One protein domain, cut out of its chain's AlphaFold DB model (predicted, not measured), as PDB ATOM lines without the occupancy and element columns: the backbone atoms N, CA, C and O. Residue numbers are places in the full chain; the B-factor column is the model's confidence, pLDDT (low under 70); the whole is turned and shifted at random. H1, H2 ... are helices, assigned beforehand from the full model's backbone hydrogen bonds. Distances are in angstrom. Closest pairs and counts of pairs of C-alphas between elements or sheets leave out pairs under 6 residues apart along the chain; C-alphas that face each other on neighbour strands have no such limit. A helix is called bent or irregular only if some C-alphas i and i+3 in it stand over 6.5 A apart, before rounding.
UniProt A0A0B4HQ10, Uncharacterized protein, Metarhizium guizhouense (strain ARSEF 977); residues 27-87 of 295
ATOM      1  N   CYS A  27      41.472  -2.835  10.406       81.94
ATOM      2  CA  CYS A  27      41.699  -1.679   9.552       81.94
ATOM      3  C   CYS A  27      40.407  -0.911   9.244       81.94
ATOM      4  O   CYS A  27      40.291   0.282   9.523       81.94
ATOM      5  N   TYR A  28      39.398  -1.611   8.726       80.31
ATOM      6  CA  TYR A  28      38.118  -1.007   8.384       80.31
ATOM      7  C   TYR A  28      37.434  -0.413   9.622       80.31
ATOM      8  O   TYR A  28      36.958   0.719   9.584       80.31
ATOM      9  N   ARG A  29      37.493  -1.113  10.764       79.81
ATOM     10  CA  ARG A  29      36.997  -0.605  12.055       79.81
ATOM     11  C   ARG A  29      37.699   0.672  12.523       79.81
ATOM     12  O   ARG A  29      37.062   1.482  13.191       79.81
ATOM     13  N   ALA A  30      38.984   0.846  12.220       80.19
ATOM     14  CA  ALA A  30      39.720   2.062  12.559       80.19
ATOM     15  C   ALA A  30      39.290   3.244  11.677       80.19
ATOM     16  O   ALA A  30      39.105   4.344  12.194       80.19
ATOM     17  N   LEU A  31      39.059   2.994  10.386       76.25
ATOM     18  CA  LEU A  31      38.684   4.012   9.398       76.25
ATOM     19  C   LEU A  31      37.245   4.528   9.553       76.25
ATOM     20  O   LEU A  31      36.957   5.670   9.213       76.25
ATOM     21  N   ILE A  32      36.331   3.717  10.086       78.62
ATOM     22  CA  ILE A  32      34.926   4.114  10.298       78.62
ATOM     23  C   ILE A  32      34.656   4.763  11.665       78.62
ATOM     24  O   ILE A  32      33.500   5.075  11.966       78.62
ATOM     25  N   LYS A  33      35.675   4.933  12.522       79.69
ATOM     26  CA  LYS A  33      35.505   5.602  13.823       79.69
ATOM     27  C   LYS A  33      34.942   7.001  13.597       79.69
ATOM     28  O   LYS A  33      35.516   7.756  12.826       79.69
ATOM     29  N   GLU A  34      33.857   7.355  14.288       72.31
ATOM     30  CA  GLU A  34      33.130   8.622  14.075       72.31
ATOM     31  C   GLU A  34      34.035   9.859  14.117       72.31
ATOM     32  O   GLU A  34      33.893  10.742  13.281       72.31
ATOM     33  N   ALA A  35      35.023   9.880  15.016       71.94
ATOM     34  CA  ALA A  35      35.985  10.978  15.136       71.94
ATOM     35  C   ALA A  35      36.904  11.158  13.911       71.94
ATOM     36  O   ALA A  35      37.502  12.214  13.750       71.94
ATOM     37  N   LEU A  36      37.022  10.133  13.065       74.31
ATOM     38  CA  LEU A  36      37.982  10.038  11.965       74.31
ATOM     39  C   LEU A  36      37.304   9.886  10.601       74.31
ATOM     40  O   LEU A  36      37.999   9.755   9.603       74.31
ATOM     41  N   GLN A  37      35.970   9.892  10.515       73.69
ATOM     42  CA  GLN A  37      35.279   9.567   9.261       73.69
ATOM     43  C   GLN A  37      35.560  10.559   8.132       73.69
ATOM     44  O   GLN A  37      35.694  10.148   6.981       73.69
ATOM     45  N   ASP A  38      35.633  11.856   8.428       76.62
ATOM     46  CA  ASP A  38      35.876  12.866   7.393       76.62
ATOM     47  C   ASP A  38      37.331  12.842   6.914       76.62
ATOM     48  O   ASP A  38      37.593  12.913   5.710       76.62
ATOM     49  N   GLU A  39      38.265  12.609   7.835       77.81
ATOM     50  CA  GLU A  39      39.670  12.381   7.505       77.81
ATOM     51  C   GLU A  39      39.847  11.079   6.712       77.81
ATOM     52  O   GLU A  39      40.467  11.087   5.651       77.81
ATOM     53  N   ALA A  40      39.202   9.989   7.133       79.31
ATOM     54  CA  ALA A  40      39.234   8.694   6.462       79.31
ATOM     55  C   ALA A  40      38.646   8.749   5.047       79.31
ATOM     56  O   ALA A  40      39.187   8.111   4.147       79.31
ATOM     57  N   LYS A  41      37.584   9.531   4.802       81.62
ATOM     58  CA  LYS A  41      37.073   9.757   3.437       81.62
ATOM     59  C   LYS A  41      38.145  10.401   2.564       81.62
ATOM     60  O   LYS A  41      38.441   9.871   1.497       81.62
ATOM     61  N   SER A  42      38.728  11.513   3.020       82.12
ATOM     62  CA  SER A  42      39.755  12.235   2.258       82.12
ATOM     63  C   SER A  42      40.993  11.370   2.001       82.12
ATOM     64  O   SER A  42      41.421  11.235   0.856       82.12
ATOM     65  N   PHE A  43      41.464  10.667   3.034       84.44
ATOM     66  CA  PHE A  43      42.543   9.694   2.951       84.44
ATOM     67  C   PHE A  43      42.226   8.592   1.941       84.44
ATOM     68  O   PHE A  43      43.060   8.282   1.102       84.44
ATOM     69  N   CYS A  44      41.020   8.024   1.965       86.38
ATOM     70  CA  CYS A  44      40.655   6.940   1.064       86.38
ATOM     71  C   CYS A  44      40.517   7.372  -0.397       86.38
ATOM     72  O   CYS A  44      40.863   6.593  -1.287       86.38
ATOM     73  N   PHE A  45      40.064   8.599  -0.665       84.31
ATOM     74  CA  PHE A  45      40.095   9.153  -2.020       84.31
ATOM     75  C   PHE A  45      41.532   9.352  -2.511       84.31
ATOM     76  O   PHE A  45      41.852   8.932  -3.623       84.31
ATOM     77  N   ASP A  46      42.410   9.914  -1.679       84.62
ATOM     78  CA  ASP A  46      43.816  10.130  -2.037       84.62
ATOM     79  C   ASP A  46      44.599   8.817  -2.181       84.62
ATOM     80  O   ASP A  46      45.375   8.657  -3.126       84.62
ATOM     81  N   TRP A  47      44.360   7.853  -1.292       85.31
ATOM     82  CA  TRP A  47      44.982   6.529  -1.297       85.31
ATOM     83  C   TRP A  47      44.684   5.774  -2.597       85.31
ATOM     84  O   TRP A  47      45.602   5.255  -3.242       85.31
ATOM     85  N   LEU A  48      43.412   5.767  -3.018       83.94
ATOM     86  CA  LEU A  48      42.984   5.129  -4.265       83.94
ATOM     87  C   LEU A  48      43.427   5.912  -5.509       83.94
ATOM     88  O   LEU A  48      43.762   5.297  -6.518       83.94
ATOM     89  N   ALA A  49      43.469   7.247  -5.452       82.50
ATOM     90  CA  ALA A  49      43.885   8.076  -6.585       82.50
ATOM     91  C   ALA A  49      45.394   8.002  -6.865       82.50
ATOM     92  O   ALA A  49      45.820   8.108  -8.016       82.50
ATOM     93  N   ARG A  50      46.214   7.840  -5.823       73.25
ATOM     94  CA  ARG A  50      47.683   7.842  -5.927       73.25
ATOM     95  C   ARG A  50      48.293   6.445  -6.029       73.25
ATOM     96  O   ARG A  50      49.517   6.335  -6.063       73.25
ATOM     97  N   THR A  51      47.470   5.394  -6.063       65.12
ATOM     98  CA  THR A  51      47.922   3.991  -6.039       65.12
ATOM     99  C   THR A  51      48.923   3.756  -4.905       65.12
ATOM    100  O   THR A  51      49.966   3.124  -5.089       65.12
ATOM    101  N   MET A  52      48.664   4.345  -3.733       64.06
ATOM    102  CA  MET A  52      49.584   4.226  -2.608       64.06
ATOM    103  C   MET A  52      49.561   2.782  -2.113       64.06
ATOM    104  O   MET A  52      48.515   2.237  -1.787       64.06
ATOM    105  N   THR A  53      50.727   2.141  -2.103       63.31
ATOM    106  CA  THR A  53      50.901   0.748  -1.656       63.31
ATOM    107  C   THR A  53      51.835   0.634  -0.457       63.31
ATOM    108  O   THR A  53      52.040  -0.456   0.070       63.31
ATOM    109  N   ALA A  54      52.412   1.749  -0.005       65.25
ATOM    110  CA  ALA A  54      53.342   1.762   1.111       65.25
ATOM    111  C   ALA A  54      52.590   1.906   2.440       65.25
ATOM    112  O   ALA A  54      51.986   2.943   2.707       65.25
ATOM    113  N   THR A  55      52.708   0.904   3.314       64.44
ATOM    114  CA  THR A  55      52.171   0.929   4.688       64.44
ATOM    115  C   THR A  55      52.657   2.148   5.481       64.44
ATOM    116  O   THR A  55      51.923   2.684   6.296       64.44
ATOM    117  N   SER A  56      53.856   2.665   5.194       68.38
ATOM    118  CA  SER A  56      54.400   3.879   5.828       68.38
ATOM    119  C   SER A  56      53.635   5.167   5.497       68.38
ATOM    120  O   SER A  56      53.866   6.184   6.139       68.38
ATOM    121  N   SER A  57      52.770   5.151   4.477       71.44
ATOM    122  CA  SER A  57      51.910   6.288   4.114       71.44
ATOM    123  C   SER A  57      50.557   6.264   4.823       71.44
ATOM    124  O   SER A  57      49.751   7.170   4.632       71.44
ATOM    125  N   ILE A  58      50.299   5.225   5.616       74.50
ATOM    126  CA  ILE A  58      49.100   5.104   6.432       74.50
ATOM    127  C   ILE A  58      49.333   5.927   7.709       74.50
ATOM    128  O   ILE A  58      50.321   5.686   8.407       74.50
ATOM    129  N   PRO A  59      48.466   6.910   8.021       76.50
ATOM    130  CA  PRO A  59      48.546   7.665   9.264       76.50
ATOM    131  C   PRO A  59      48.619   6.747  10.483       76.50
ATOM    132  O   PRO A  59      47.990   5.688  10.508       76.50
ATOM    133  N   ALA A  60      49.334   7.179  11.524       76.69
ATOM    134  CA  ALA A  60      49.536   6.373  12.728       76.69
ATOM    135  C   ALA A  60      48.213   5.926  13.386       76.69
ATOM    136  O   ALA A  60      48.127   4.873  14.019       76.69
ATOM    137  N   GLU A  61      47.157   6.707  13.186       69.56
ATOM    138  CA  GLU A  61      45.809   6.438  13.690       69.56
ATOM    139  C   GLU A  61      45.141   5.225  13.015       69.56
ATOM    140  O   GLU A  61      44.244   4.598  13.585       69.56
ATOM    141  N   PHE A  62      45.651   4.829  11.846       71.50
ATOM    142  CA  PHE A  62      45.233   3.665  11.071       71.50
ATOM    143  C   PHE A  62      46.319   2.577  11.015       71.50
ATOM    144  O   PHE A  62      46.244   1.694  10.169       71.50
ATOM    145  N   ASN A  63      47.286   2.564  11.943       71.50
ATOM    146  CA  ASN A  63      48.375   1.567  12.010       71.50
ATOM    147  C   ASN A  63      47.917   0.092  12.083       71.50
ATOM    148  O   ASN A  63      48.729  -0.816  11.947       71.50
ATOM    149  N   ASN A  64      46.622  -0.159  12.294       73.50
ATOM    150  CA  ASN A  64      46.020  -1.489  12.195       73.50
ATOM    151  C   ASN A  64      45.687  -1.903  10.744       73.50
ATOM    152  O   ASN A  64      45.056  -2.939  10.537       73.50
ATOM    153  N   CYS A  65      46.061  -1.086   9.759       77.88
ATOM    154  CA  CYS A  65      45.920  -1.334   8.333       77.88
ATOM    155  C   CYS A  65      47.269  -1.682   7.705       77.88
ATOM    156  O   CYS A  65      48.230  -0.925   7.818       77.88
ATOM    157  N   ASP A  66      47.322  -2.781   6.961       83.44
ATOM    158  CA  ASP A  66      48.303  -2.965   5.899       83.44
ATOM    159  C   ASP A  66      47.772  -2.377   4.579       83.44
ATOM    160  O   ASP A  66      46.585  -2.074   4.440       83.44
ATOM    161  N   ALA A  67      48.642  -2.216   3.580       80.50
ATOM    162  CA  ALA A  67      48.266  -1.597   2.310       80.50
ATOM    163  C   ALA A  67      47.132  -2.331   1.567       80.50
ATOM    164  O   ALA A  67      46.342  -1.698   0.856       80.50
ATOM    165  N   ARG A  68      47.017  -3.656   1.734       80.19
ATOM    166  CA  ARG A  68      45.953  -4.450   1.109       80.19
ATOM    167  C   ARG A  68      44.628  -4.239   1.838       80.19
ATOM    168  O   ARG A  68      43.625  -3.970   1.174       80.19
ATOM    169  N   ALA A  69      44.633  -4.280   3.171       80.38
ATOM    170  CA  ALA A  69      43.449  -3.969   3.971       80.38
ATOM    171  C   ALA A  69      42.985  -2.517   3.777       80.38
ATOM    172  O   ALA A  69      41.791  -2.281   3.604       80.38
ATOM    173  N   ALA A  70      43.913  -1.555   3.708       82.81
ATOM    174  CA  ALA A  70      43.607  -0.150   3.429       82.81
ATOM    175  C   ALA A  70      42.926   0.019   2.066       82.81
ATOM    176  O   ALA A  70      41.902   0.687   1.962       82.81
ATOM    177  N   SER A  71      43.430  -0.648   1.026       83.62
ATOM    178  CA  SER A  71      42.837  -0.582  -0.317       83.62
ATOM    179  C   SER A  71      41.424  -1.180  -0.361       83.62
ATOM    180  O   SER A  71      40.525  -0.597  -0.974       83.62
ATOM    181  N   SER A  72      41.202  -2.305   0.328       82.94
ATOM    182  CA  SER A  72      39.880  -2.939   0.462       82.94
ATOM    183  C   SER A  72      38.895  -2.037   1.220       82.94
ATOM    184  O   SER A  72      37.821  -1.696   0.717       82.94
ATOM    185  N   ALA A  73      39.304  -1.554   2.395       84.00
ATOM    186  CA  ALA A  73      38.505  -0.677   3.243       84.00
ATOM    187  C   ALA A  73      38.172   0.658   2.555       84.00
ATOM    188  O   ALA A  73      37.024   1.105   2.589       84.00
ATOM    189  N   CYS A  74      39.141   1.274   1.879       85.62
ATOM    190  CA  CYS A  74      38.941   2.537   1.177       85.62
ATOM    191  C   CYS A  74      38.056   2.408  -0.060       85.62
ATOM    192  O   CYS A  74      37.256   3.307  -0.327       85.62
ATOM    193  N   SER A  75      38.118   1.284  -0.776       84.00
ATOM    194  CA  SER A  75      37.159   0.999  -1.855       84.00
ATOM    195  C   SER A  75      35.725   0.990  -1.318       84.00
ATOM    196  O   SER A  75      34.830   1.609  -1.891       84.00
ATOM    197  N   CYS A  76      35.518   0.376  -0.154       81.00
ATOM    198  CA  CYS A  76      34.228   0.377   0.525       81.00
ATOM    199  C   CYS A  76      33.778   1.761   1.011       81.00
ATOM    200  O   CYS A  76      32.616   2.126   0.829       81.00
ATOM    201  N   ILE A  77      34.675   2.541   1.614       82.81
ATOM    202  CA  ILE A  77      34.351   3.873   2.144       82.81
ATOM    203  C   ILE A  77      34.010   4.847   1.014       82.81
ATOM    204  O   ILE A  77      33.012   5.560   1.107       82.81
ATOM    205  N   THR A  78      34.787   4.859  -0.070       82.38
ATOM    206  CA  THR A  78      34.521   5.716  -1.237       82.38
ATOM    207  C   THR A  78      33.234   5.325  -1.965       82.38
ATOM    208  O   THR A  78      32.440   6.201  -2.324       82.38
ATOM    209  N   TYR A  79      32.966   4.025  -2.123       77.38
ATOM    210  CA  TYR A  79      31.694   3.539  -2.657       77.38
ATOM    211  C   TYR A  79      30.513   3.985  -1.786       77.38
ATOM    212  O   TYR A  79      29.564   4.578  -2.297       77.38
ATOM    213  N   ALA A  80      30.582   3.784  -0.467       74.69
ATOM    214  CA  ALA A  80      29.540   4.241   0.452       74.69
ATOM    215  C   ALA A  80      29.354   5.766   0.384       74.69
ATOM    216  O   ALA A  80      28.234   6.237   0.212       74.69
ATOM    217  N   ALA A  81      30.439   6.545   0.419       73.94
ATOM    218  CA  ALA A  81      30.383   8.004   0.339       73.94
ATOM    219  C   ALA A  81      29.690   8.492  -0.948       73.94
ATOM    220  O   ALA A  81      28.822   9.364  -0.900       73.94
ATOM    221  N   THR A  82      30.014   7.900  -2.100       70.94
ATOM    222  CA  THR A  82      29.400   8.265  -3.391       70.94
ATOM    223  C   THR A  82      27.936   7.832  -3.512       70.94
ATOM    224  O   THR A  82      27.141   8.557  -4.111       70.94
ATOM    225  N   HIS A  83      27.546   6.713  -2.899       65.44
ATOM    226  CA  HIS A  83      26.181   6.180  -2.993       65.44
ATOM    227  C   HIS A  83      25.228   6.749  -1.935       65.44
ATOM    228  O   HIS A  83      24.037   6.893  -2.201       65.44
ATOM    229  N   THR A  84      25.717   7.138  -0.756       57.84
ATOM    230  CA  THR A  84      24.890   7.814   0.257       57.84
ATOM    231  C   THR A  84      24.585   9.263  -0.140       57.84
ATOM    232  O   THR A  84      23.482   9.741   0.114       57.84
ATOM    233  N   THR A  85      25.497   9.938  -0.853       51.84
ATOM    234  CA  THR A  85      25.297  11.329  -1.314       51.84
ATOM    235  C   THR A  85      24.132  11.464  -2.308       51.84
ATOM    236  O   THR A  85      23.474  12.502  -2.342       51.84
ATOM    237  N   GLN A  86      23.787  10.409  -3.058       45.97
ATOM    238  CA  GLN A  86      22.596  10.422  -3.920       45.97
ATOM    239  C   GLN A  86      21.268  10.435  -3.140       45.97
ATOM    240  O   GLN A  86      20.241  10.783  -3.715       45.97
ATOM    241  N   ASN A  87      21.272  10.108  -1.842       40.34
ATOM    242  CA  ASN A  87      20.048   9.944  -1.054       40.34
ATOM    243  C   ASN A  87      19.743  11.122  -0.105       40.34
ATOM    244  O   ASN A  87      18.724  11.106   0.579       40.34
TER     245      ASN A  87
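Overview. This is residues 27 to 87 of the 295 residues of an uncharacterized protein of Metarhizium guizhouense (strain ARSEF 977) (UniProt A0A0B4HQ10). Two long helices, H3 and H2, cross nearly at right angles, and the short H1 packs on H3 near its beginning. A long loop joins H2 to H3, and residues 82 to 87 stick out. The printed part has 61 residues with three named helices in the order H1, H2, H3 and no named strand: all helix, compact, radius of gyration of the C-alphas 10.8 A, spans 35 by 24 by 14 A.

Arrangement. H3, residues 67 to 85, touches H2, residues 34 to 49, about perpendicular at 73 degrees; the closest C-alphas, of Cys 44 and Cys 74, are 4.7 A apart. H2 touches H3 with residues 41 to 48 alone. H1, residues 27 to 31, touches residues 69 to 73 of H3, the closest C-alphas being those of Tyr 28 and Ala 73, 5.2 A. H1 and H2 are close but not clearly touching, with C-alphas 31 and 40 5.6 A apart. Every O i to N i+4 pair is within hydrogen-bond range in H1 and H3, and 10 of 12 in H2.

Along the chain. H3 measures 26.6 A from C-alpha 67 at (48.266, -1.597, 2.310) to C-alpha 85 at (25.297, 11.329, -1.314). H2 measures 23.3 A, has a kink of 33 degrees near residue 41, and is irregular: C-alphas 35 and 38 are 8.0 A apart. H1 measures 6.4 A from C-alpha 27 at (41.699, -1.679, 9.552).

Size, cuts and confidence. The farthest C-alphas, of Ser 56 and Asn 87, are 35.6 A apart. The printed part has no cut. The link H1 to H2 is tight; H2 to H3 is long, residues 50 to 66. In this predicted model pLDDT is under 70 at residues 51 to 56, 61 and 83 to 87.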